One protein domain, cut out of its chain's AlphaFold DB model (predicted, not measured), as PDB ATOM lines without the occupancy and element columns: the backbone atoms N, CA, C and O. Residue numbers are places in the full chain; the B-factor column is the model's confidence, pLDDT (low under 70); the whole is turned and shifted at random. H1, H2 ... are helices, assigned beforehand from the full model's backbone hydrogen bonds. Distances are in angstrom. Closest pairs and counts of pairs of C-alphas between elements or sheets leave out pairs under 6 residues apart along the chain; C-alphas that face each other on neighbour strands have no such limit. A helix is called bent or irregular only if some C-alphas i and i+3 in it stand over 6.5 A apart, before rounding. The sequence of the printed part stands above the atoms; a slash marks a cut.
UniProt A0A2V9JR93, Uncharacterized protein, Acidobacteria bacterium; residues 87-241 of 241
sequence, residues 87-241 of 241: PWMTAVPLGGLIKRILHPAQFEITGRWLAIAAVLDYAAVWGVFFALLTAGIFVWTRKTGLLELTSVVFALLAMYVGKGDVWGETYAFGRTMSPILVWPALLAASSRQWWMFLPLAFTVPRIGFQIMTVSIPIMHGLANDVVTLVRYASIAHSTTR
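This is residues 87 to 241 of the 241 residues of an uncharacterized protein of Acidobacteria bacterium (UniProt A0A2V9JR93). What does the model look like? A compact body of crossing helices is built round the long helix H2, and one long helical arm sticks out of it: residues 212 to 241, of which 212 to 238 belong to H7. H3, H5, H6 and residues 196 to 209 of H7 pack on H2, while H1 packs on H3 and H4. What is it made of? The printed part has 155 residues with seven named helices, H1 to H7 in order along the chain, and no named strand: its class is all helix. How spread out is it? It is only just loose, close to extended, with a radius of gyration of the C-alphas of 22.0 A and spans of 82 by 38 by 30 A, the arm making much of the length.

Where do the first helices lie? H1, residues 95 to 102, begins with C-alpha 95 at (21.005, 10.045, -0.352). H2, residues 112 to 140, is 42.0 A long, and H3, residues 146 to 160, is 21.9 A long. What follows? H4 is residues 164 to 168, H5 residues 170 to 176, and H6 residues 178 to 191, 20.1 A long. Is the last helix straight? H7, residues 194 to 238, is 63.1 A long, has a kink of 35 degrees near residue 201 and ends with C-alpha 238 at (57.373, -44.991, -18.595). It is only just irregular: C-alphas 196 and 199 are 6.9 A apart.

What touches the hub, H2? H7 touches it with residues 196 to 209 alone, closest C-alphas Gly 127 and Pro 199 at 3.9 A, at a steep tilt of 41 degrees, opposite ways. H3 touches residues 131 to 139 of H2 alone, closest C-alphas Ala 135 and Val 152 at 5.0 A; H5 and H6 touch H2 too, with closest C-alphas Asp 121 and Thr 170 at 6.0 A, and Ala 131 and Leu 181 at 6.1 A. Where are H1 and H4? H1 touches H4, closest C-alphas Arg 100 and Trp 167 at 6.5 A, and H1 and H2 are near each other. How do the backbones run? Every O i to N i+4 pair is within hydrogen-bond range in H1, H2, H4 and H5, against 10 of 11 in H3, 8 of 10 in H6 and 33 of 41 in H7.

How large is it? The two C-alphas farthest apart, those of Arg 142 and Arg 241, are 82.3 A apart. Is anything cut or long? The printed part has no cut, and no link is long. Where is confidence low? Residues 107, 109 and 239 to 241 have pLDDT under 70, and the mean of the printed part is 85.0.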
ATOM      1  N   PRO A  87      27.769   4.394  10.024       79.25
ATOM      2  CA  PRO A  87      26.348   4.656   9.842       79.25
ATOM      3  C   PRO A  87      25.843   3.955   8.576       79.25
ATOM      4  O   PRO A  87      26.208   4.303   7.453       79.25
ATOM      5  N   TRP A  88      24.998   2.939   8.760       80.44
ATOM      6  CA  TRP A  88      24.382   2.196   7.654       80.44
ATOM      7  C   TRP A  88      23.211   2.951   7.011       80.44
ATOM      8  O   TRP A  88      22.966   2.814   5.808       80.44
ATOM      9  N   MET A  89      22.507   3.757   7.809       85.62
ATOM     10  CA  MET A  89      21.334   4.525   7.399       85.62
ATOM     11  C   MET A  89      21.659   6.015   7.307       85.62
ATOM     12  O   MET A  89      22.381   6.549   8.150       85.62
ATOM     13  N   THR A  90      21.098   6.696   6.310       87.00
ATOM     14  CA  THR A  90      21.161   8.160   6.187       87.00
ATOM     15  C   THR A  90      19.817   8.781   6.503       87.00
ATOM     16  O   THR A  90      18.790   8.240   6.122       87.00
ATOM     17  N   ALA A  91      19.808   9.958   7.134       87.94
ATOM     18  CA  ALA A  91      18.571  10.711   7.369       87.94
ATOM     19  C   ALA A  91      17.903  11.173   6.060       87.94
ATOM     20  O   ALA A  91      16.689  11.348   6.004       87.94
ATOM     21  N   VAL A  92      18.700  11.362   5.004       88.94
ATOM     22  CA  VAL A  92      18.219  11.784   3.689       88.94
ATOM     23  C   VAL A  92      17.805  10.548   2.882       88.94
ATOM     24  O   VAL A  92      18.676   9.725   2.570       88.94
ATOM     25  N   PRO A  93      16.516  10.399   2.519       89.75
ATOM     26  CA  PRO A  93      16.085   9.324   1.638       89.75
ATOM     27  C   PRO A  93      16.721   9.498   0.256       89.75
ATOM     28  O   PRO A  93      16.893  10.614  -0.228       89.75
ATOM     29  N   LEU A  94      17.080   8.383  -0.377       88.44
ATOM     30  CA  LEU A  94      17.804   8.308  -1.649       88.44
ATOM     31  C   LEU A  94      19.200   8.948  -1.620       88.44
ATOM     32  O   LEU A  94      19.845   9.016  -2.663       88.44
ATOM     33  N   GLY A  95      19.711   9.370  -0.457       86.56
ATOM     34  CA  GLY A  95      21.005  10.045  -0.352       86.56
ATOM     35  C   GLY A  95      22.158   9.213  -0.922       86.56
ATOM     36  O   GLY A  95      22.999   9.743  -1.645       86.56
ATOM     37  N   GLY A  96      22.160   7.898  -0.675       86.06
ATOM     38  CA  GLY A  96      23.147   6.978  -1.246       86.06
ATOM     39  C   GLY A  96      23.071   6.875  -2.773       86.06
ATOM     40  O   GLY A  96      24.095   6.978  -3.449       86.06
ATOM     41  N   LEU A  97      21.857   6.761  -3.322       86.56
ATOM     42  CA  LEU A  97      21.622   6.689  -4.766       86.56
ATOM     43  C   LEU A  97      22.002   8.003  -5.466       86.56
ATOM     44  O   LEU A  97      22.725   7.986  -6.456       86.56
ATOM     45  N   ILE A  98      21.570   9.144  -4.923       89.06
ATOM     46  CA  ILE A  98      21.907  10.477  -5.443       89.06
ATOM     47  C   ILE A  98      23.421  10.676  -5.414       89.06
ATOM     48  O   ILE A  98      24.009  11.084  -6.414       89.06
ATOM     49  N   LYS A  99      24.078  10.325  -4.302       87.81
ATOM     50  CA  LYS A  99      25.537  10.411  -4.194       87.81
ATOM     51  C   LYS A  99      26.228   9.552  -5.251       87.81
ATOM     52  O   LYS A  99      27.196  10.027  -5.830       87.81
ATOM     53  N   ARG A 100      25.722   8.347  -5.537       85.44
ATOM     54  CA  ARG A 100      26.255   7.460  -6.584       85.44
ATOM     55  C   ARG A 100      26.060   8.017  -7.993       85.44
ATOM     56  O   ARG A 100      26.952   7.869  -8.818       85.44
ATOM     57  N   ILE A 101      24.926   8.656  -8.269       86.38
ATOM     58  CA  ILE A 101      24.669   9.292  -9.568       86.38
ATOM     59  C   ILE A 101      25.582  10.513  -9.761       86.38
ATOM     60  O   ILE A 101      26.123  10.707 -10.845       86.38
ATOM     61  N   LEU A 102      25.776  11.316  -8.709       87.19
ATOM     62  CA  LEU A 102      26.608  12.524  -8.753       87.19
ATOM     63  C   LEU A 102      28.113  12.228  -8.721       87.19
ATOM     64  O   LEU A 102      28.895  12.963  -9.313       87.19
ATOM     65  N   HIS A 103      28.516  11.164  -8.029       84.31
ATOM     66  CA  HIS A 103      29.898  10.702  -7.924       84.31
ATOM     67  C   HIS A 103      29.974   9.274  -8.468       84.31
ATOM     68  O   HIS A 103      30.030   8.313  -7.687       84.31
ATOM     69  N   PRO A 104      29.911   9.114  -9.799       76.69
ATOM     70  CA  PRO A 104      29.991   7.802 -10.407       76.69
ATOM     71  C   PRO A 104      31.317   7.120 -10.075       76.69
ATOM     72  O   PRO A 104      32.333   7.783  -9.852       76.69
ATOM     73  N   ALA A 105      31.315   5.783 -10.071       72.62
ATOM     74  CA  ALA A 105      32.553   5.027  -9.940       72.62
ATOM     75  C   ALA A 105      33.530   5.456 -11.038       72.62
ATOM     76  O   ALA A 105      33.246   5.333 -12.232       72.62
ATOM     77  N   GLN A 106      34.682   5.965 -10.614       72.44
ATOM     78  CA  GLN A 106      35.769   6.287 -11.517       72.44
ATOM     79  C   GLN A 106      36.439   4.975 -11.918       72.44
ATOM     80  O   GLN A 106      37.226   4.400 -11.171       72.44
ATOM     81  N   PHE A 107      36.073   4.469 -13.091       67.75
ATOM     82  CA  PHE A 107      36.830   3.422 -13.757       67.75
ATOM     83  C   PHE A 107      37.930   4.107 -14.566       67.75
ATOM     84  O   PHE A 107      37.626   4.911 -15.444       67.75
ATOM     85  N   GLU A 108      39.198   3.803 -14.300       70.88
ATOM     86  CA  GLU A 108      40.291   4.218 -15.183       70.88
ATOM     87  C   GLU A 108      40.169   3.437 -16.493       70.88
ATOM     88  O   GLU A 108      40.649   2.310 -16.597       70.88
ATOM     89  N   ILE A 109      39.442   3.986 -17.475       67.75
ATOM     90  CA  ILE A 109      39.110   3.299 -18.732       67.75
ATOM     91  C   ILE A 109      40.384   3.107 -19.563       67.75
ATOM     92  O   ILE A 109      40.700   3.880 -20.460       67.75
ATOM     93  N   THR A 110      41.111   2.041 -19.263       77.12
ATOM     94  CA  THR A 110      42.345   1.638 -19.945       77.12
ATOM     95  C   THR A 110      42.079   0.624 -21.062       77.12
ATOM     96  O   THR A 110      42.949   0.372 -21.889       77.12
ATOM     97  N   GLY A 111      40.861   0.069 -21.152       83.06
ATOM     98  CA  GLY A 111      40.503  -0.914 -22.176       83.06
ATOM     99  C   GLY A 111      39.001  -1.066 -22.436       83.06
ATOM    100  O   GLY A 111      38.157  -0.680 -21.627       83.06
ATOM    101  N   ARG A 112      38.664  -1.692 -23.578       83.31
ATOM    102  CA  ARG A 112      37.274  -1.944 -24.030       83.31
ATOM    103  C   ARG A 112      36.452  -2.735 -23.008       83.31
ATOM    104  O   ARG A 112      35.265  -2.476 -22.846       83.31
ATOM    105  N   TRP A 113      37.094  -3.659 -22.295       80.50
ATOM    106  CA  TRP A 113      36.486  -4.420 -21.202       80.50
ATOM    107  C   TRP A 113      35.946  -3.505 -20.090       80.50
ATOM    108  O   TRP A 113      34.791  -3.635 -19.681       80.50
ATOM    109  N   LEU A 114      36.757  -2.542 -19.642       82.44
ATOM    110  CA  LEU A 114      36.383  -1.615 -18.574       82.44
ATOM    111  C   LEU A 114      35.256  -0.671 -19.002       82.44
ATOM    112  O   LEU A 114      34.377  -0.369 -18.202       82.44
ATOM    113  N   ALA A 115      35.241  -0.256 -20.273       83.88
ATOM    114  CA  ALA A 115      34.159   0.557 -20.822       83.88
ATOM    115  C   ALA A 115      32.808  -0.180 -20.774       83.88
ATOM    116  O   ALA A 115      31.808   0.391 -20.343       83.88
ATOM    117  N   ILE A 116      32.777  -1.467 -21.146       86.62
ATOM    118  CA  ILE A 116      31.563  -2.294 -21.052       86.62
ATOM    119  C   ILE A 116      31.146  -2.461 -19.586       86.62
ATOM    120  O   ILE A 116      29.971  -2.292 -19.262       86.62
ATOM    121  N   ALA A 117      32.101  -2.736 -18.690       84.94
ATOM    122  CA  ALA A 117      31.832  -2.851 -17.258       84.94
ATOM    123  C   ALA A 117      31.206  -1.572 -16.682       84.94
ATOM    124  O   ALA A 117      30.271  -1.670 -15.890       84.94
ATOM    125  N   ALA A 118      31.694  -0.399 -17.099       85.38
ATOM    126  CA  ALA A 118      31.179   0.897 -16.675       85.38
ATOM    127  C   ALA A 118      29.748   1.133 -17.177       85.38
ATOM    128  O   ALA A 118      28.874   1.467 -16.383       85.38
ATOM    129  N   VAL A 119      29.465   0.892 -18.465       88.25
ATOM    130  CA  VAL A 119      28.102   1.024 -19.024       88.25
ATOM    131  C   VAL A 119      27.118   0.105 -18.298       88.25
ATOM    132  O   VAL A 119      26.022   0.526 -17.931       88.25
ATOM    133  N   LEU A 120      27.523  -1.140 -18.048       88.69
ATOM    134  CA  LEU A 120      26.719  -2.109 -17.312       88.69
ATOM    135  C   LEU A 120      26.532  -1.723 -15.830       88.69
ATOM    136  O   LEU A 120      25.500  -2.041 -15.246       88.69
ATOM    137  N   ASP A 121      27.493  -1.027 -15.219       87.12
ATOM    138  CA  ASP A 121      27.378  -0.496 -13.853       87.12
ATOM    139  C   ASP A 121      26.294   0.593 -13.775       87.12
ATOM    140  O   ASP A 121      25.385   0.510 -12.950       87.12
ATOM    141  N   TYR A 122      26.300   1.546 -14.714       88.38
ATOM    142  CA  TYR A 122      25.234   2.549 -14.822       88.38
ATOM    143  C   TYR A 122      23.870   1.923 -15.106       88.38
ATOM    144  O   TYR A 122      22.871   2.314 -14.502       88.38
ATOM    145  N   ALA A 123      23.823   0.935 -16.003       91.00
ATOM    146  CA  ALA A 123      22.612   0.176 -16.284       91.00
ATOM    147  C   ALA A 123      22.040  -0.437 -14.996       91.00
ATOM    148  O   ALA A 123      20.861  -0.261 -14.704       91.00
ATOM    149  N   ALA A 124      22.875  -1.061 -14.165       89.06
ATOM    150  CA  ALA A 124      22.447  -1.656 -12.905       89.06
ATOM    151  C   ALA A 124      21.905  -0.624 -11.894       89.06
ATOM    152  O   ALA A 124      20.911  -0.896 -11.218       89.06
ATOM    153  N   VAL A 125      22.491   0.579 -11.830       90.12
ATOM    154  CA  VAL A 125      21.956   1.688 -11.012       90.12
ATOM    155  C   VAL A 125      20.551   2.085 -11.477       90.12
ATOM    156  O   VAL A 125      19.647   2.243 -10.653       90.12
ATOM    157  N   TRP A 126      20.328   2.171 -12.791       90.69
ATOM    158  CA  TRP A 126      18.988   2.384 -13.346       90.69
ATOM    159  C   TRP A 126      18.034   1.235 -13.019       90.69
ATOM    160  O   TRP A 126      16.868   1.482 -12.724       90.69
ATOM    161  N   GLY A 127      18.519  -0.008 -12.991       89.75
ATOM    162  CA  GLY A 127      17.740  -1.165 -12.551       89.75
ATOM    163  C   GLY A 127      17.172  -0.991 -11.139       89.75
ATOM    164  O   GLY A 127      15.975  -1.185 -10.928       89.75
ATOM    165  N   VAL A 128      17.997  -0.535 -10.192       90.31
ATOM    166  CA  VAL A 128      17.556  -0.203  -8.825       90.31
ATOM    167  C   VAL A 128      16.544   0.942  -8.827       90.31
ATOM    168  O   VAL A 128      15.522   0.857  -8.148       90.31
ATOM    169  N   PHE A 129      16.785   1.990  -9.616       91.62
ATOM    170  CA  PHE A 129      15.847   3.106  -9.742       91.62
ATOM    171  C   PHE A 129      14.470   2.638 -10.242       91.62
ATOM    172  O   PHE A 129      13.451   2.965  -9.634       91.62
ATOM    173  N   PHE A 130      14.426   1.794 -11.275       91.69
ATOM    174  CA  PHE A 130      13.180   1.194 -11.753       91.69
ATOM    175  C   PHE A 130      12.511   0.309 -10.696       91.69
ATOM    176  O   PHE A 130      11.287   0.303 -10.613       91.69
ATOM    177  N   ALA A 131      13.280  -0.398  -9.863       91.56
ATOM    178  CA  ALA A 131      12.744  -1.195  -8.759       91.56
ATOM    179  C   ALA A 131      12.049  -0.323  -7.693       91.56
ATOM    180  O   ALA A 131      11.011  -0.689  -7.146       91.56
ATOM    181  N   LEU A 132      12.597   0.861  -7.414       92.69
ATOM    182  CA  LEU A 132      11.964   1.830  -6.517       92.69
ATOM    183  C   LEU A 132      10.712   2.446  -7.153       92.69
ATOM    184  O   LEU A 132       9.694   2.609  -6.479       92.69
ATOM    185  N   LEU A 133      10.750   2.733  -8.458       93.12
ATOM    186  CA  LEU A 133       9.581   3.217  -9.193       93.12
ATOM    187  C   LEU A 133       8.445   2.188  -9.211       93.12
ATOM    188  O   LEU A 133       7.296   2.563  -8.990       93.12
ATOM    189  N   THR A 134       8.737   0.901  -9.434       91.31
ATOM    190  CA  THR A 134       7.708  -0.155  -9.426       91.31
ATOM    191  C   THR A 134       7.032  -0.253  -8.057       91.31
ATOM    192  O   THR A 134       5.804  -0.318  -7.987       91.31
ATOM    193  N   ALA A 135       7.802  -0.157  -6.969       91.81
ATOM    194  CA  ALA A 135       7.261  -0.085  -5.617       91.81
ATOM    195  C   ALA A 135       6.377   1.161  -5.410       91.81
ATOM    196  O   ALA A 135       5.277   1.052  -4.869       91.81
ATOM    197  N   GLY A 136       6.798   2.331  -5.904       92.25
ATOM    198  CA  GLY A 136       5.982   3.551  -5.880       92.25
ATOM    199  C   GLY A 136       4.659   3.399  -6.642       92.25
ATOM    200  O   GLY A 136       3.606   3.807  -6.150       92.25
ATOM    201  N   ILE A 137       4.684   2.732  -7.800       91.94
ATOM    202  CA  ILE A 137       3.483   2.418  -8.585       91.94
ATOM    203  C   ILE A 137       2.543   1.493  -7.799       91.94
ATOM    204  O   ILE A 137       1.329   1.693  -7.842       91.94
ATOM    205  N   PHE A 138       3.053   0.513  -7.045       92.06
ATOM    206  CA  PHE A 138       2.211  -0.345  -6.199       92.06
ATOM    207  C   PHE A 138       1.489   0.436  -5.102       92.06
ATOM    208  O   PHE A 138       0.292   0.222  -4.897       92.06
ATOM    209  N   VAL A 139       2.175   1.387  -4.460       92.12
ATOM    210  CA  VAL A 139       1.552   2.295  -3.482       92.12
ATOM    211  C   VAL A 139       0.478   3.150  -4.151       92.12
ATOM    212  O   VAL A 139      -0.648   3.219  -3.658       92.12
ATOM    213  N   TRP A 140       0.793   3.752  -5.301       93.38
ATOM    214  CA  TRP A 140      -0.133   4.613  -6.042       93.38
ATOM    215  C   TRP A 140      -1.394   3.871  -6.494       93.38
ATOM    216  O   TRP A 140      -2.511   4.363  -6.353       93.38
ATOM    217  N   THR A 141      -1.221   2.648  -6.993       91.25
ATOM    218  CA  THR A 141      -2.316   1.782  -7.451       91.25
ATOM    219  C   THR A 141      -3.015   1.034  -6.315       91.25
ATOM    220  O   THR A 141      -3.940   0.268  -6.575       91.25
ATOM    221  N   ARG A 142      -2.604   1.263  -5.057       88.19
ATOM    222  CA  ARG A 142      -3.142   0.627  -3.844       88.19
ATOM    223  C   ARG A 142      -3.172  -0.902  -3.915       88.19
ATOM    224  O   ARG A 142      -4.077  -1.537  -3.378       88.19
ATOM    225  N   LYS A 143      -2.181  -1.509  -4.569       86.31
ATOM    226  CA  LYS A 143      -2.044  -2.967  -4.596       86.31
ATOM    227  C   LYS A 143      -1.506  -3.447  -3.254       86.31
ATOM    228  O   LYS A 143      -0.373  -3.149  -2.893       86.31
ATOM    229  N   THR A 144      -2.318  -4.203  -2.524       87.19
ATOM    230  CA  THR A 144      -1.992  -4.719  -1.184       87.19
ATOM    231  C   THR A 144      -1.635  -6.204  -1.185       87.19
ATOM    232  O   THR A 144      -1.734  -6.856  -0.148       87.19
ATOM    233  N   GLY A 145      -1.255  -6.763  -2.336       90.06
ATOM    234  CA  GLY A 145      -0.785  -8.143  -2.405       90.06
ATOM    235  C   GLY A 145       0.499  -8.339  -1.595       90.06
ATOM    236  O   GLY A 145       1.234  -7.390  -1.316       90.06
ATOM    237  N   LEU A 146       0.757  -9.580  -1.180       91.06
ATOM    238  CA  LEU A 146       1.891  -9.918  -0.316       91.06
ATOM    239  C   LEU A 146       3.232  -9.478  -0.925       91.06
ATOM    240  O   LEU A 146       4.065  -8.889  -0.234       91.06
ATOM    241  N   LEU A 147       3.444  -9.753  -2.216       91.50
ATOM    242  CA  LEU A 147       4.686  -9.406  -2.909       91.50
ATOM    243  C   LEU A 147       4.815  -7.899  -3.121       91.50
ATOM    244  O   LEU A 147       5.900  -7.351  -2.938       91.50
ATOM    245  N   GLU A 148       3.721  -7.226  -3.462       91.88
ATOM    246  CA  GLU A 148       3.671  -5.778  -3.635       91.88
ATOM    247  C   GLU A 148       4.006  -5.068  -2.323       91.88
ATOM    248  O   GLU A 148       4.912  -4.239  -2.285       91.88
ATOM    249  N   LEU A 149       3.353  -5.457  -1.226       92.12
ATOM    250  CA  LEU A 149       3.585  -4.885   0.097       92.12
ATOM    251  C   LEU A 149       5.026  -5.117   0.563       92.12
ATOM    252  O   LEU A 149       5.687  -4.189   1.027       92.12
ATOM    253  N   THR A 150       5.537  -6.340   0.406       92.56
ATOM    254  CA  THR A 150       6.914  -6.669   0.800       92.56
ATOM    255  C   THR A 150       7.927  -5.893  -0.050       92.56
ATOM    256  O   THR A 150       8.920  -5.395   0.481       92.56
ATOM    257  N   SER A 151       7.649  -5.696  -1.345       92.38
ATOM    258  CA  SER A 151       8.468  -4.858  -2.234       92.38
ATOM    259  C   SER A 151       8.467  -3.392  -1.800       92.38
ATOM    260  O   SER A 151       9.516  -2.756  -1.814       92.38
ATOM    261  N   VAL A 152       7.322  -2.860  -1.359       93.81
ATOM    262  CA  VAL A 152       7.210  -1.490  -0.831       93.81
ATOM    263  C   VAL A 152       7.997  -1.324   0.465       93.81
ATOM    264  O   VAL A 152       8.766  -0.375   0.594       93.81
ATOM    265  N   VAL A 153       7.863  -2.256   1.413       93.56
ATOM    266  CA  VAL A 153       8.630  -2.229   2.671       93.56
ATOM    267  C   VAL A 153      10.130  -2.284   2.384       93.56
ATOM    268  O   VAL A 153      10.904  -1.531   2.975       93.56
ATOM    269  N   PHE A 154      10.538  -3.130   1.434       92.62
ATOM    270  CA  PHE A 154      11.924  -3.193   0.990       92.62
ATOM    271  C   PHE A 154      12.380  -1.868   0.375       92.62
ATOM    272  O   PHE A 154      13.450  -1.377   0.720       92.62
ATOM    273  N   ALA A 155      11.578  -1.284  -0.519       92.94
ATOM    274  CA  ALA A 155      11.890  -0.022  -1.182       92.94
ATOM    275  C   ALA A 155      12.100   1.100  -0.168       92.94
ATOM    276  O   ALA A 155      13.098   1.811  -0.246       92.94
ATOM    277  N   LEU A 156      11.212   1.203   0.827       92.31
ATOM    278  CA  LEU A 156      11.342   2.174   1.907       92.31
ATOM    279  C   LEU A 156      12.667   1.998   2.644       92.31
ATOM    280  O   LEU A 156      13.391   2.973   2.802       92.31
ATOM    281  N   LEU A 157      13.038   0.774   3.029       90.44
ATOM    282  CA  LEU A 157      14.330   0.542   3.676       90.44
ATOM    283  C   LEU A 157      15.502   0.900   2.750       90.44
ATOM    284  O   LEU A 157      16.433   1.583   3.174       90.44
ATOM    285  N   ALA A 158      15.440   0.483   1.484       89.81
ATOM    286  CA  ALA A 158      16.467   0.738   0.480       89.81
ATOM    287  C   ALA A 158      16.697   2.238   0.241       89.81
ATOM    288  O   ALA A 158      17.837   2.649   0.034       89.81
ATOM    289  N   MET A 159      15.650   3.067   0.334       91.00
ATOM    290  CA  MET A 159      15.768   4.525   0.245       91.00
ATOM    291  C   MET A 159      16.644   5.110   1.358       91.00
ATOM    292  O   MET A 159      17.330   6.097   1.117       91.00
ATOM    293  N   TYR A 160      16.659   4.519   2.554       90.69
ATOM    294  CA  TYR A 160      17.466   5.011   3.677       90.69
ATOM    295  C   TYR A 160      18.865   4.386   3.746       90.69
ATOM    296  O   TYR A 160      19.668   4.785   4.590       90.69
ATOM    297  N   VAL A 161      19.196   3.433   2.867       88.19
ATOM    298  CA  VAL A 161      20.547   2.864   2.796       88.19
ATOM    299  C   VAL A 161      21.492   3.905   2.207       88.19
ATOM    300  O   VAL A 161      21.412   4.240   1.026       88.19
ATOM    301  N   GLY A 162      22.436   4.385   3.013       83.44
ATOM    302  CA  GLY A 162      23.389   5.408   2.576       83.44
ATOM    303  C   GLY A 162      24.856   5.070   2.804       83.44
ATOM    304  O   GLY A 162      25.720   5.899   2.518       83.44
ATOM    305  N   LYS A 163      25.162   3.852   3.267       83.56
ATOM    306  CA  LYS A 163      26.543   3.373   3.378       83.56
ATOM    307  C   LYS A 163      27.214   3.356   2.003       83.56
ATOM    308  O   LYS A 163      26.748   2.668   1.095       83.56
ATOM    309  N   GLY A 164      28.318   4.093   1.872       79.00
ATOM    310  CA  GLY A 164      29.058   4.239   0.616       79.00
ATOM    311  C   GLY A 164      29.477   2.902   0.008       79.00
ATOM    312  O   GLY A 164      29.283   2.707  -1.183       79.00
ATOM    313  N   ASP A 165      29.928   1.954   0.832       79.50
ATOM    314  CA  ASP A 165      30.388   0.630   0.378       79.50
ATOM    315  C   ASP A 165      29.287  -0.186  -0.309       79.50
ATOM    316  O   ASP A 165      29.556  -0.945  -1.236       79.50
ATOM    317  N   VAL A 166      28.026  -0.010   0.107       83.25
ATOM    318  CA  VAL A 166      26.888  -0.696  -0.526       83.25
ATOM    319  C   VAL A 166      26.678  -0.170  -1.943       83.25
ATOM    320  O   VAL A 166      26.365  -0.940  -2.845       83.25
ATOM    321  N   TRP A 167      26.881   1.131  -2.141       83.31
ATOM    322  CA  TRP A 167      26.719   1.810  -3.425       83.31
ATOM    323  C   TRP A 167      28.003   1.854  -4.261       83.31
ATOM    324  O   TRP A 167      27.955   2.245  -5.424       83.31
ATOM    325  N   GLY A 168      29.146   1.477  -3.682       79.88
ATOM    326  CA  GLY A 168      30.458   1.533  -4.320       79.88
ATOM    327  C   GLY A 168      30.592   0.547  -5.477       79.88
ATOM    328  O   GLY A 168      31.157   0.891  -6.517       79.88
ATOM    329  N   GLU A 169      29.998  -0.637  -5.328       81.12
ATOM    330  CA  GLU A 169      30.114  -1.740  -6.280       81.12
ATOM    331  C   GLU A 169      28.746  -2.276  -6.707       81.12
ATOM    332  O   GLU A 169      27.884  -2.545  -5.867       81.12
ATOM    333  N   THR A 170      28.576  -2.552  -8.008       81.75
ATOM    334  CA  THR A 170      27.344  -3.189  -8.512       81.75
ATOM    335  C   THR A 170      27.025  -4.508  -7.844       81.75
ATOM    336  O   THR A 170      25.864  -4.805  -7.556       81.75
ATOM    337  N   TYR A 171      28.049  -5.295  -7.535       80.44
ATOM    338  CA  TYR A 171      27.823  -6.535  -6.822       80.44
ATOM    339  C   TYR A 171      27.240  -6.289  -5.421       80.44
ATOM    340  O   TYR A 171      26.318  -7.003  -5.028       80.44
ATOM    341  N   ALA A 172      27.709  -5.264  -4.699       83.81
ATOM    342  CA  ALA A 172      27.288  -4.945  -3.336       83.81
ATOM    343  C   ALA A 172      25.831  -4.458  -3.252       83.81
ATOM    344  O   ALA A 172      25.067  -4.969  -2.422       83.81
ATOM    345  N   PHE A 173      25.393  -3.547  -4.127       83.19
ATOM    346  CA  PHE A 173      23.979  -3.161  -4.138       83.19
ATOM    347  C   PHE A 173      23.105  -4.249  -4.761       83.19
ATOM    348  O   PHE A 173      22.039  -4.534  -4.223       83.19
ATOM    349  N   GLY A 174      23.562  -4.932  -5.818       82.06
ATOM    350  CA  GLY A 174      22.802  -5.994  -6.482       82.06
ATOM    351  C   GLY A 174      22.469  -7.146  -5.536       82.06
ATOM    352  O   GLY A 174      21.326  -7.605  -5.493       82.06
ATOM    353  N   ARG A 175      23.430  -7.559  -4.696       81.38
ATOM    354  CA  ARG A 175      23.191  -8.566  -3.653       81.38
ATOM    355  C   ARG A 175      22.303  -8.040  -2.532       81.38
ATOM    356  O   ARG A 175      21.510  -8.790  -1.977       81.38
ATOM    357  N   THR A 176      22.470  -6.788  -2.110       84.25
ATOM    358  CA  THR A 176      21.721  -6.244  -0.964       84.25
ATOM    359  C   THR A 176      20.270  -6.005  -1.344       84.25
ATOM    360  O   THR A 176      19.388  -6.297  -0.551       84.25
ATOM    361  N   MET A 177      20.030  -5.579  -2.582       86.12
ATOM    362  CA  MET A 177      18.721  -5.264  -3.147       86.12
ATOM    363  C   MET A 177      18.121  -6.407  -3.977       86.12
ATOM    364  O   MET A 177      17.143  -6.204  -4.687       86.12
ATOM    365  N   SER A 178      18.651  -7.630  -3.893       86.06
ATOM    366  CA  SER A 178      18.127  -8.756  -4.679       86.06
ATOM    367  C   SER A 178      16.614  -8.988  -4.513       86.06
ATOM    368  O   SER A 178      15.957  -9.209  -5.530       86.06
ATOM    369  N   PRO A 179      16.013  -8.891  -3.306       84.94
ATOM    370  CA  PRO A 179      14.577  -9.137  -3.152       84.94
ATOM    371  C   PRO A 179      13.699  -8.175  -3.968       84.94
ATOM    372  O   PRO A 179      12.797  -8.624  -4.676       84.94
ATOM    373  N   ILE A 180      14.014  -6.872  -3.967       87.38
ATOM    374  CA  ILE A 180      13.266  -5.867  -4.744       87.38
ATOM    375  C   ILE A 180      13.512  -5.970  -6.256       87.38
ATOM    376  O   ILE A 180      12.712  -5.473  -7.036       87.38
ATOM    377  N   LEU A 181      14.575  -6.646  -6.696       86.50
ATOM    378  CA  LEU A 181      14.793  -6.942  -8.117       86.50
ATOM    379  C   LEU A 181      14.024  -8.193  -8.566       86.50
ATOM    380  O   LEU A 181      13.522  -8.245  -9.687       86.50
ATOM    381  N   VAL A 182      13.920  -9.199  -7.693       87.38
ATOM    382  CA  VAL A 182      13.315 -10.502  -8.008       87.38
ATOM    383  C   VAL A 182      11.790 -10.468  -7.920       87.38
ATOM    384  O   VAL A 182      11.127 -11.026  -8.791       87.38
ATOM    385  N   TRP A 183      11.195  -9.818  -6.915       86.88
ATOM    386  CA  TRP A 183       9.735  -9.849  -6.749       86.88
ATOM    387  C   TRP A 183       8.954  -9.155  -7.868       86.88
ATOM    388  O   TRP A 183       7.993  -9.763  -8.341       86.88
ATOM    389  N   PRO A 184       9.348  -7.968  -8.372       85.12
ATOM    390  CA  PRO A 184       8.715  -7.395  -9.554       85.12
ATOM    391  C   PRO A 184       8.831  -8.316 -10.765       85.12
ATOM    392  O   PRO A 184       7.851  -8.484 -11.475       85.12
ATOM    393  N   ALA A 185       9.967  -8.993 -10.964       86.00
ATOM    394  CA  ALA A 185      10.126  -9.959 -12.051       86.00
ATOM    395  C   ALA A 185       9.200 -11.185 -11.896       86.00
ATOM    396  O   ALA A 185       8.613 -11.652 -12.871       86.00
ATOM    397  N   LEU A 186       9.001 -11.685 -10.672       85.69
ATOM    398  CA  LEU A 186       8.029 -12.753 -10.401       85.69
ATOM    399  C   LEU A 186       6.585 -12.289 -10.647       85.69
ATOM    400  O   LEU A 186       5.793 -13.019 -11.245       85.69
ATOM    401  N   LEU A 187       6.249 -11.061 -10.245       84.75
ATOM    402  CA  LEU A 187       4.957 -10.440 -10.545       84.75
ATOM    403  C   LEU A 187       4.776 -10.193 -12.048       84.75
ATOM    404  O   LEU A 187       3.677 -10.358 -12.572       84.75
ATOM    405  N   ALA A 188       5.841  -9.845 -12.766       85.25
ATOM    406  CA  ALA A 188       5.847  -9.684 -14.214       85.25
ATOM    407  C   ALA A 188       5.468 -10.995 -14.912       85.25
ATOM    408  O   ALA A 188       4.638 -11.000 -15.824       85.25
ATOM    409  N   ALA A 189       6.048 -12.108 -14.448       84.19
ATOM    410  CA  ALA A 189       5.781 -13.442 -14.969       84.19
ATOM    411  C   ALA A 189       4.319 -13.866 -14.753       84.19
ATOM    412  O   ALA A 189       3.711 -14.440 -15.656       84.19
ATOM    413  N   SER A 190       3.734 -13.553 -13.592       82.38
ATOM    414  CA  SER A 190       2.343 -13.914 -13.279       82.38
ATOM    415  C   SER A 190       1.310 -12.987 -13.932       82.38
ATOM    416  O   SER A 190       0.273 -13.454 -14.397       82.38
ATOM    417  N   SER A 191       1.592 -11.684 -14.019       79.81
ATOM    418  CA  SER A 191       0.668 -10.666 -14.547       79.81
ATOM    419  C   SER A 191       0.850 -10.349 -16.039       79.81
ATOM    420  O   SER A 191       0.108  -9.529 -16.580       79.81
ATOM    421  N   ARG A 192       1.828 -10.981 -16.712       79.50
ATOM    422  CA  ARG A 192       2.261 -10.701 -18.100       79.50
ATOM    423  C   ARG A 192       2.689  -9.244 -18.344       79.50
ATOM    424  O   ARG A 192       2.697  -8.768 -19.479       79.50
ATOM    425  N   GLN A 193       3.073  -8.528 -17.290       85.38
ATOM    426  CA  GLN A 193       3.512  -7.136 -17.372       85.38
ATOM    427  C   GLN A 193       5.030  -7.055 -17.535       85.38
ATOM    428  O   GLN A 193       5.777  -6.938 -16.569       85.38
ATOM    429  N   TRP A 194       5.486  -7.107 -18.787       88.00
ATOM    430  CA  TRP A 194       6.906  -7.183 -19.148       88.00
ATOM    431  C   TRP A 194       7.773  -6.038 -18.598       88.00
ATOM    432  O   TRP A 194       8.945  -6.250 -18.303       88.00
ATOM    433  N   TRP A 195       7.211  -4.845 -18.385       88.00
ATOM    434  CA  TRP A 195       7.946  -3.702 -17.833       88.00
ATOM    435  C   TRP A 195       8.475  -3.954 -16.408       88.00
ATOM    436  O   TRP A 195       9.504  -3.401 -16.028       88.00
ATOM    437  N   MET A 196       7.839  -4.836 -15.630       87.88
ATOM    438  CA  MET A 196       8.313  -5.202 -14.291       87.88
ATOM    439  C   MET A 196       9.575  -6.088 -14.311       87.88
ATOM    440  O   MET A 196      10.203  -6.266 -13.270       87.88
ATOM    441  N   PHE A 197       9.992  -6.603 -15.478       89.19
ATOM    442  CA  PHE A 197      11.291  -7.268 -15.641       89.19
ATOM    443  C   PHE A 197      12.459  -6.290 -15.788       89.19
ATOM    444  O   PHE A 197      13.604  -6.709 -15.615       89.19
ATOM    445  N   LEU A 198      12.204  -5.008 -16.083       90.69
ATOM    446  CA  LEU A 198      13.262  -4.023 -16.332       90.69
ATOM    447  C   LEU A 198      14.309  -3.960 -15.207       90.69
ATOM    448  O   LEU A 198      15.492  -4.053 -15.533       90.69
ATOM    449  N   PRO A 199      13.948  -3.898 -13.906       89.00
ATOM    450  CA  PRO A 199      14.938  -3.867 -12.828       89.00
ATOM    451  C   PRO A 199      15.942  -5.022 -12.899       89.00
ATOM    452  O   PRO A 199      17.154  -4.836 -12.763       89.00
ATOM    453  N   LEU A 200      15.430  -6.223 -13.166       88.69
ATOM    454  CA  LEU A 200      16.225  -7.436 -13.273       88.69
ATOM    455  C   LEU A 200      17.072  -7.428 -14.555       88.69
ATOM    456  O   LEU A 200      18.270  -7.698 -14.498       88.69
ATOM    457  N   ALA A 201      16.475  -7.054 -15.689       90.00
ATOM    458  CA  ALA A 201      17.142  -6.992 -16.988       90.00
ATOM    459  C   ALA A 201      18.309  -5.995 -17.014       90.00
ATOM    460  O   ALA A 201      19.313  -6.247 -17.670       90.00
ATOM    461  N   PHE A 202      18.207  -4.891 -16.273       89.62
ATOM    462  CA  PHE A 202      19.269  -3.893 -16.166       89.62
ATOM    463  C   PHE A 202      20.393  -4.301 -15.201       89.62
ATOM    464  O   PHE A 202      21.549  -3.940 -15.414       89.62
ATOM    465  N   THR A 203      20.084  -5.079 -14.161       87.06
ATOM    466  CA  THR A 203      21.058  -5.422 -13.108       87.06
ATOM    467  C   THR A 203      21.815  -6.724 -13.395       87.06
ATOM    468  O   THR A 203      23.020  -6.821 -13.153       87.06
ATOM    469  N   VAL A 204      21.134  -7.740 -13.934       88.31
ATOM    470  CA  VAL A 204      21.700  -9.083 -14.157       88.31
ATOM    471  C   VAL A 204      22.889  -9.098 -15.123       88.31
ATOM    472  O   VAL A 204      23.872  -9.763 -14.791       88.31
ATOM    473  N   PRO A 205      22.888  -8.377 -16.264       88.88
ATOM    474  CA  PRO A 205      24.006  -8.419 -17.204       88.88
ATOM    475  C   PRO A 205      25.336  -8.021 -16.563       88.88
ATOM    476  O   PRO A 205      26.344  -8.679 -16.799       88.88
ATOM    477  N   ARG A 206      25.344  -7.012 -15.681       86.81
ATOM    478  CA  ARG A 206      26.563  -6.576 -14.983       86.81
ATOM    479  C   ARG A 206      27.101  -7.625 -14.014       86.81
ATOM    480  O   ARG A 206      28.321  -7.774 -13.898       86.81
ATOM    481  N   ILE A 207      26.210  -8.333 -13.319       83.00
ATOM    482  CA  ILE A 207      26.571  -9.416 -12.394       83.00
ATOM    483  C   ILE A 207      27.087 -10.622 -13.185       83.00
ATOM    484  O   ILE A 207      28.146 -11.160 -12.863       83.00
ATOM    485  N   GLY A 208      26.382 -11.005 -14.252       84.12
ATOM    486  CA  GLY A 208      26.784 -12.089 -15.144       84.12
ATOM    487  C   GLY A 208      28.150 -11.832 -15.775       84.12
ATOM    488  O   GLY A 208      29.009 -12.709 -15.745       84.12
ATOM    489  N   PHE A 209      28.391 -10.607 -16.244       84.94
ATOM    490  CA  PHE A 209      29.674 -10.177 -16.795       84.94
ATOM    491  C   PHE A 209      30.821 -10.344 -15.788       84.94
ATOM    492  O   PHE A 209      31.859 -10.899 -16.131       84.94
ATOM    493  N   GLN A 210      30.608  -9.958 -14.525       82.44
ATOM    494  CA  GLN A 210      31.610 -10.105 -13.465       82.44
ATOM    495  C   GLN A 210      31.931 -11.566 -13.156       82.44
ATOM    496  O   GLN A 210      33.104 -11.933 -13.071       82.44
ATOM    497  N   ILE A 211      30.894 -12.396 -13.009       83.06
ATOM    498  CA  ILE A 211      31.052 -13.830 -12.752       83.06
ATOM    499  C   ILE A 211      31.785 -14.484 -13.920       83.06
ATOM    500  O   ILE A 211      32.736 -15.227 -13.703       83.06
ATOM    501  N   MET A 212      31.397 -14.166 -15.155       82.31
ATOM    502  CA  MET A 212      32.011 -14.715 -16.359       82.31
ATOM    503  C   MET A 212      33.515 -14.425 -16.410       82.31
ATOM    504  O   MET A 212      34.293 -15.337 -16.685       82.31
ATOM    505  N   THR A 213      33.953 -13.211 -16.059       81.38
ATOM    506  CA  THR A 213      35.394 -12.914 -16.032       81.38
ATOM    507  C   THR A 213      36.197 -13.637 -14.982       81.38
ATOM    508  O   THR A 213      37.371 -13.892 -15.217       81.38
ATOM    509  N   VAL A 214      35.607 -13.948 -13.833       80.75
ATOM    510  CA  VAL A 214      36.323 -14.690 -12.792       80.75
ATOM    511  C   VAL A 214      36.325 -16.181 -13.125       80.75
ATOM    512  O   VAL A 214      37.339 -16.852 -12.961       80.75
ATOM    513  N   SER A 215      35.215 -16.701 -13.646       82.56
ATOM    514  CA  SER A 215      35.044 -18.131 -13.902       82.56
ATOM    515  C   SER A 215      35.855 -18.640 -15.095       82.56
ATOM    516  O   SER A 215      36.392 -19.742 -15.021       82.56
ATOM    517  N   ILE A 216      35.974 -17.873 -16.188       82.44
ATOM    518  CA  ILE A 216      36.660 -18.347 -17.408       82.44
ATOM    519  C   ILE A 216      38.147 -18.667 -17.160       82.44
ATOM    520  O   ILE A 216      38.564 -19.779 -17.490       82.44
ATOM    521  N   PRO A 217      38.958 -17.776 -16.553       81.88
ATOM    522  CA  PRO A 217      40.367 -18.063 -16.291       81.88
ATOM    523  C   PRO A 217      40.567 -19.234 -15.329       81.88
ATOM    524  O   PRO A 217      41.478 -20.028 -15.532       81.88
ATOM    525  N   ILE A 218      39.702 -19.378 -14.318       80.88
ATOM    526  CA  ILE A 218      39.763 -20.494 -13.361       80.88
ATOM    527  C   ILE A 218      39.488 -21.821 -14.073       80.88
ATOM    528  O   ILE A 218      40.226 -22.784 -13.884       80.88
ATOM    529  N   MET A 219      38.464 -21.866 -14.929       79.31
ATOM    530  CA  MET A 219      38.150 -23.054 -15.726       79.31
ATOM    531  C   MET A 219      39.293 -23.409 -16.683       79.31
ATOM    532  O   MET A 219      39.633 -24.581 -16.817       79.31
ATOM    533  N   HIS A 220      39.921 -22.410 -17.310       79.12
ATOM    534  CA  HIS A 220      41.101 -22.620 -18.153       79.12
ATOM    535  C   HIS A 220      42.313 -23.112 -17.347       79.12
ATOM    536  O   HIS A 220      43.009 -24.020 -17.795       79.12
ATOM    537  N   GLY A 221      42.552 -22.555 -16.157       83.06
ATOM    538  CA  GLY A 221      43.617 -22.990 -15.250       83.06
ATOM    539  C   GLY A 221      43.439 -24.445 -14.821       83.06
ATOM    540  O   GLY A 221      44.330 -25.256 -15.038       83.06
ATOM    541  N   LEU A 222      42.244 -24.806 -14.345       83.12
ATOM    542  CA  LEU A 222      41.913 -26.180 -13.960       83.12
ATOM    543  C   LEU A 222      42.052 -27.162 -15.128       83.12
ATOM    544  O   LEU A 222      42.575 -28.259 -14.949       83.12
ATOM    545  N   ALA A 223      41.616 -26.779 -16.331       85.31
ATOM    546  CA  ALA A 223      41.791 -27.614 -17.517       85.31
ATOM    547  C   ALA A 223      43.280 -27.856 -17.826       85.31
ATOM    548  O   ALA A 223      43.674 -28.987 -18.109       85.31
ATOM    549  N   ASN A 224      44.116 -26.819 -17.717       87.56
ATOM    550  CA  ASN A 224      45.559 -26.927 -17.934       87.56
ATOM    551  C   ASN A 224      46.258 -27.758 -16.847       87.56
ATOM    552  O   ASN A 224      47.142 -28.558 -17.167       87.56
ATOM    553  N   ASP A 225      45.843 -27.629 -15.587       85.31
ATOM    554  CA  ASP A 225      46.380 -28.411 -14.470       85.31
ATOM    555  C   ASP A 225      46.047 -29.899 -14.621       85.31
ATOM    556  O   ASP A 225      46.917 -30.752 -14.445       85.31
ATOM    557  N   VAL A 226      44.820 -30.227 -15.042       86.31
ATOM    558  CA  VAL A 226      44.415 -31.609 -15.345       86.31
ATOM    559  C   VAL A 226      45.262 -32.189 -16.480       86.31
ATOM    560  O   VAL A 226      45.782 -33.298 -16.352       86.31
ATOM    561  N   VAL A 227      45.466 -31.442 -17.571       87.31
ATOM    562  CA  VAL A 227      46.322 -31.883 -18.689       87.31
ATOM    563  C   VAL A 227      47.767 -32.106 -18.229       87.31
ATOM    564  O   VAL A 227      48.417 -33.069 -18.643       87.31
ATOM    565  N   THR A 228      48.267 -31.243 -17.348       85.81
ATOM    566  CA  THR A 228      49.627 -31.323 -16.808       85.81
ATOM    567  C   THR A 228      49.799 -32.537 -15.891       85.81
ATOM    568  O   THR A 228      50.762 -33.290 -16.043       85.81
ATOM    569  N   LEU A 229      48.835 -32.799 -15.005       83.81
ATOM    570  CA  LEU A 229      48.815 -33.985 -14.142       83.81
ATOM    571  C   LEU A 229      48.778 -35.287 -14.952       83.81
ATOM    572  O   LEU A 229      49.515 -36.223 -14.641       83.81
ATOM    573  N   VAL A 230      47.984 -35.336 -16.027       85.88
ATOM    574  CA  VAL A 230      47.937 -36.495 -16.935       85.88
ATOM    575  C   VAL A 230      49.292 -36.722 -17.613       85.88
ATOM    576  O   VAL A 230      49.754 -37.863 -17.693       85.88
ATOM    577  N   ARG A 231      49.983 -35.657 -18.047       84.44
ATOM    578  CA  ARG A 231      51.339 -35.775 -18.611       84.44
ATOM    579  C   ARG A 231      52.344 -36.301 -17.586       84.44
ATOM    580  O   ARG A 231      53.089 -37.225 -17.908       84.44
ATOM    581  N   TYR A 232      52.340 -35.791 -16.356       84.19
ATOM    582  CA  TYR A 232      53.248 -36.281 -15.311       84.19
ATOM    583  C   TYR A 232      52.988 -37.750 -14.955       84.19
ATOM    584  O   TYR A 232      53.938 -38.521 -14.830       84.19
ATOM    585  N   ALA A 233      51.720 -38.167 -14.887       76.19
ATOM    586  CA  ALA A 233      51.357 -39.567 -14.677       76.19
ATOM    587  C   ALA A 233      51.853 -40.482 -15.816       76.19
ATOM    588  O   ALA A 233      52.353 -41.575 -15.548       76.19
ATOM    589  N   SER A 234      51.790 -40.031 -17.078       78.25
ATOM    590  CA  SER A 234      52.308 -40.815 -18.213       78.25
ATOM    591  C   SER A 234      53.832 -40.990 -18.196       78.25
ATOM    592  O   SER A 234      54.320 -42.069 -18.524       78.25
ATOM    593  N   ILE A 235      54.579 -39.971 -17.752       80.62
ATOM    594  CA  ILE A 235      56.049 -40.017 -17.662       80.62
ATOM    595  C   ILE A 235      56.494 -40.896 -16.484       80.62
ATOM    596  O   ILE A 235      57.434 -41.682 -16.600       80.62
ATOM    597  N   ALA A 236      55.794 -40.825 -15.348       70.38
ATOM    598  CA  ALA A 236      56.077 -41.694 -14.208       70.38
ATOM    599  C   ALA A 236      55.924 -43.179 -14.583       70.38
ATOM    600  O   ALA A 236      56.750 -44.001 -14.194       70.38
ATOM    601  N   HIS A 237      54.925 -43.516 -15.406       71.31
ATOM    602  CA  HIS A 237      54.685 -44.897 -15.814       71.31
ATOM    603  C   HIS A 237      55.720 -45.439 -16.816       71.31
ATOM    604  O   HIS A 237      56.003 -46.637 -16.811       71.31
ATOM    605  N   SER A 238      56.330 -44.578 -17.643       70.75
ATOM    606  CA  SER A 238      57.373 -44.991 -18.595       70.75
ATOM    607  C   SER A 238      58.735 -45.258 -17.952       70.75
ATOM    608  O   SER A 238      59.564 -45.915 -18.566       70.75
ATOM    609  N   THR A 239      58.974 -44.762 -16.736       68.44
ATOM    610  CA  THR A 239      60.289 -44.843 -16.064       68.44
ATOM    611  C   THR A 239      60.427 -46.087 -15.168       68.44
ATOM    612  O   THR A 239      61.501 -46.379 -14.661       68.44
ATOM    613  N   THR A 240      59.336 -46.833 -14.970       62.34
ATOM    614  CA  THR A 240      59.267 -48.064 -14.157       62.34
ATOM    615  C   THR A 240      59.286 -49.365 -14.977       62.34
ATOM    616  O   THR A 240      58.956 -50.422 -14.441       62.34
ATOM    617  N   ARG A 241      59.631 -49.307 -16.269       51.31
ATOM    618  CA  ARG A 241      59.927 -50.482 -17.108       51.31
ATOM    619  C   ARG A 241      61.407 -50.513 -17.441       51.31
ATOM    620  O   ARG A 241      61.942 -51.638 -17.488       51.31
TER     621      ARG A 241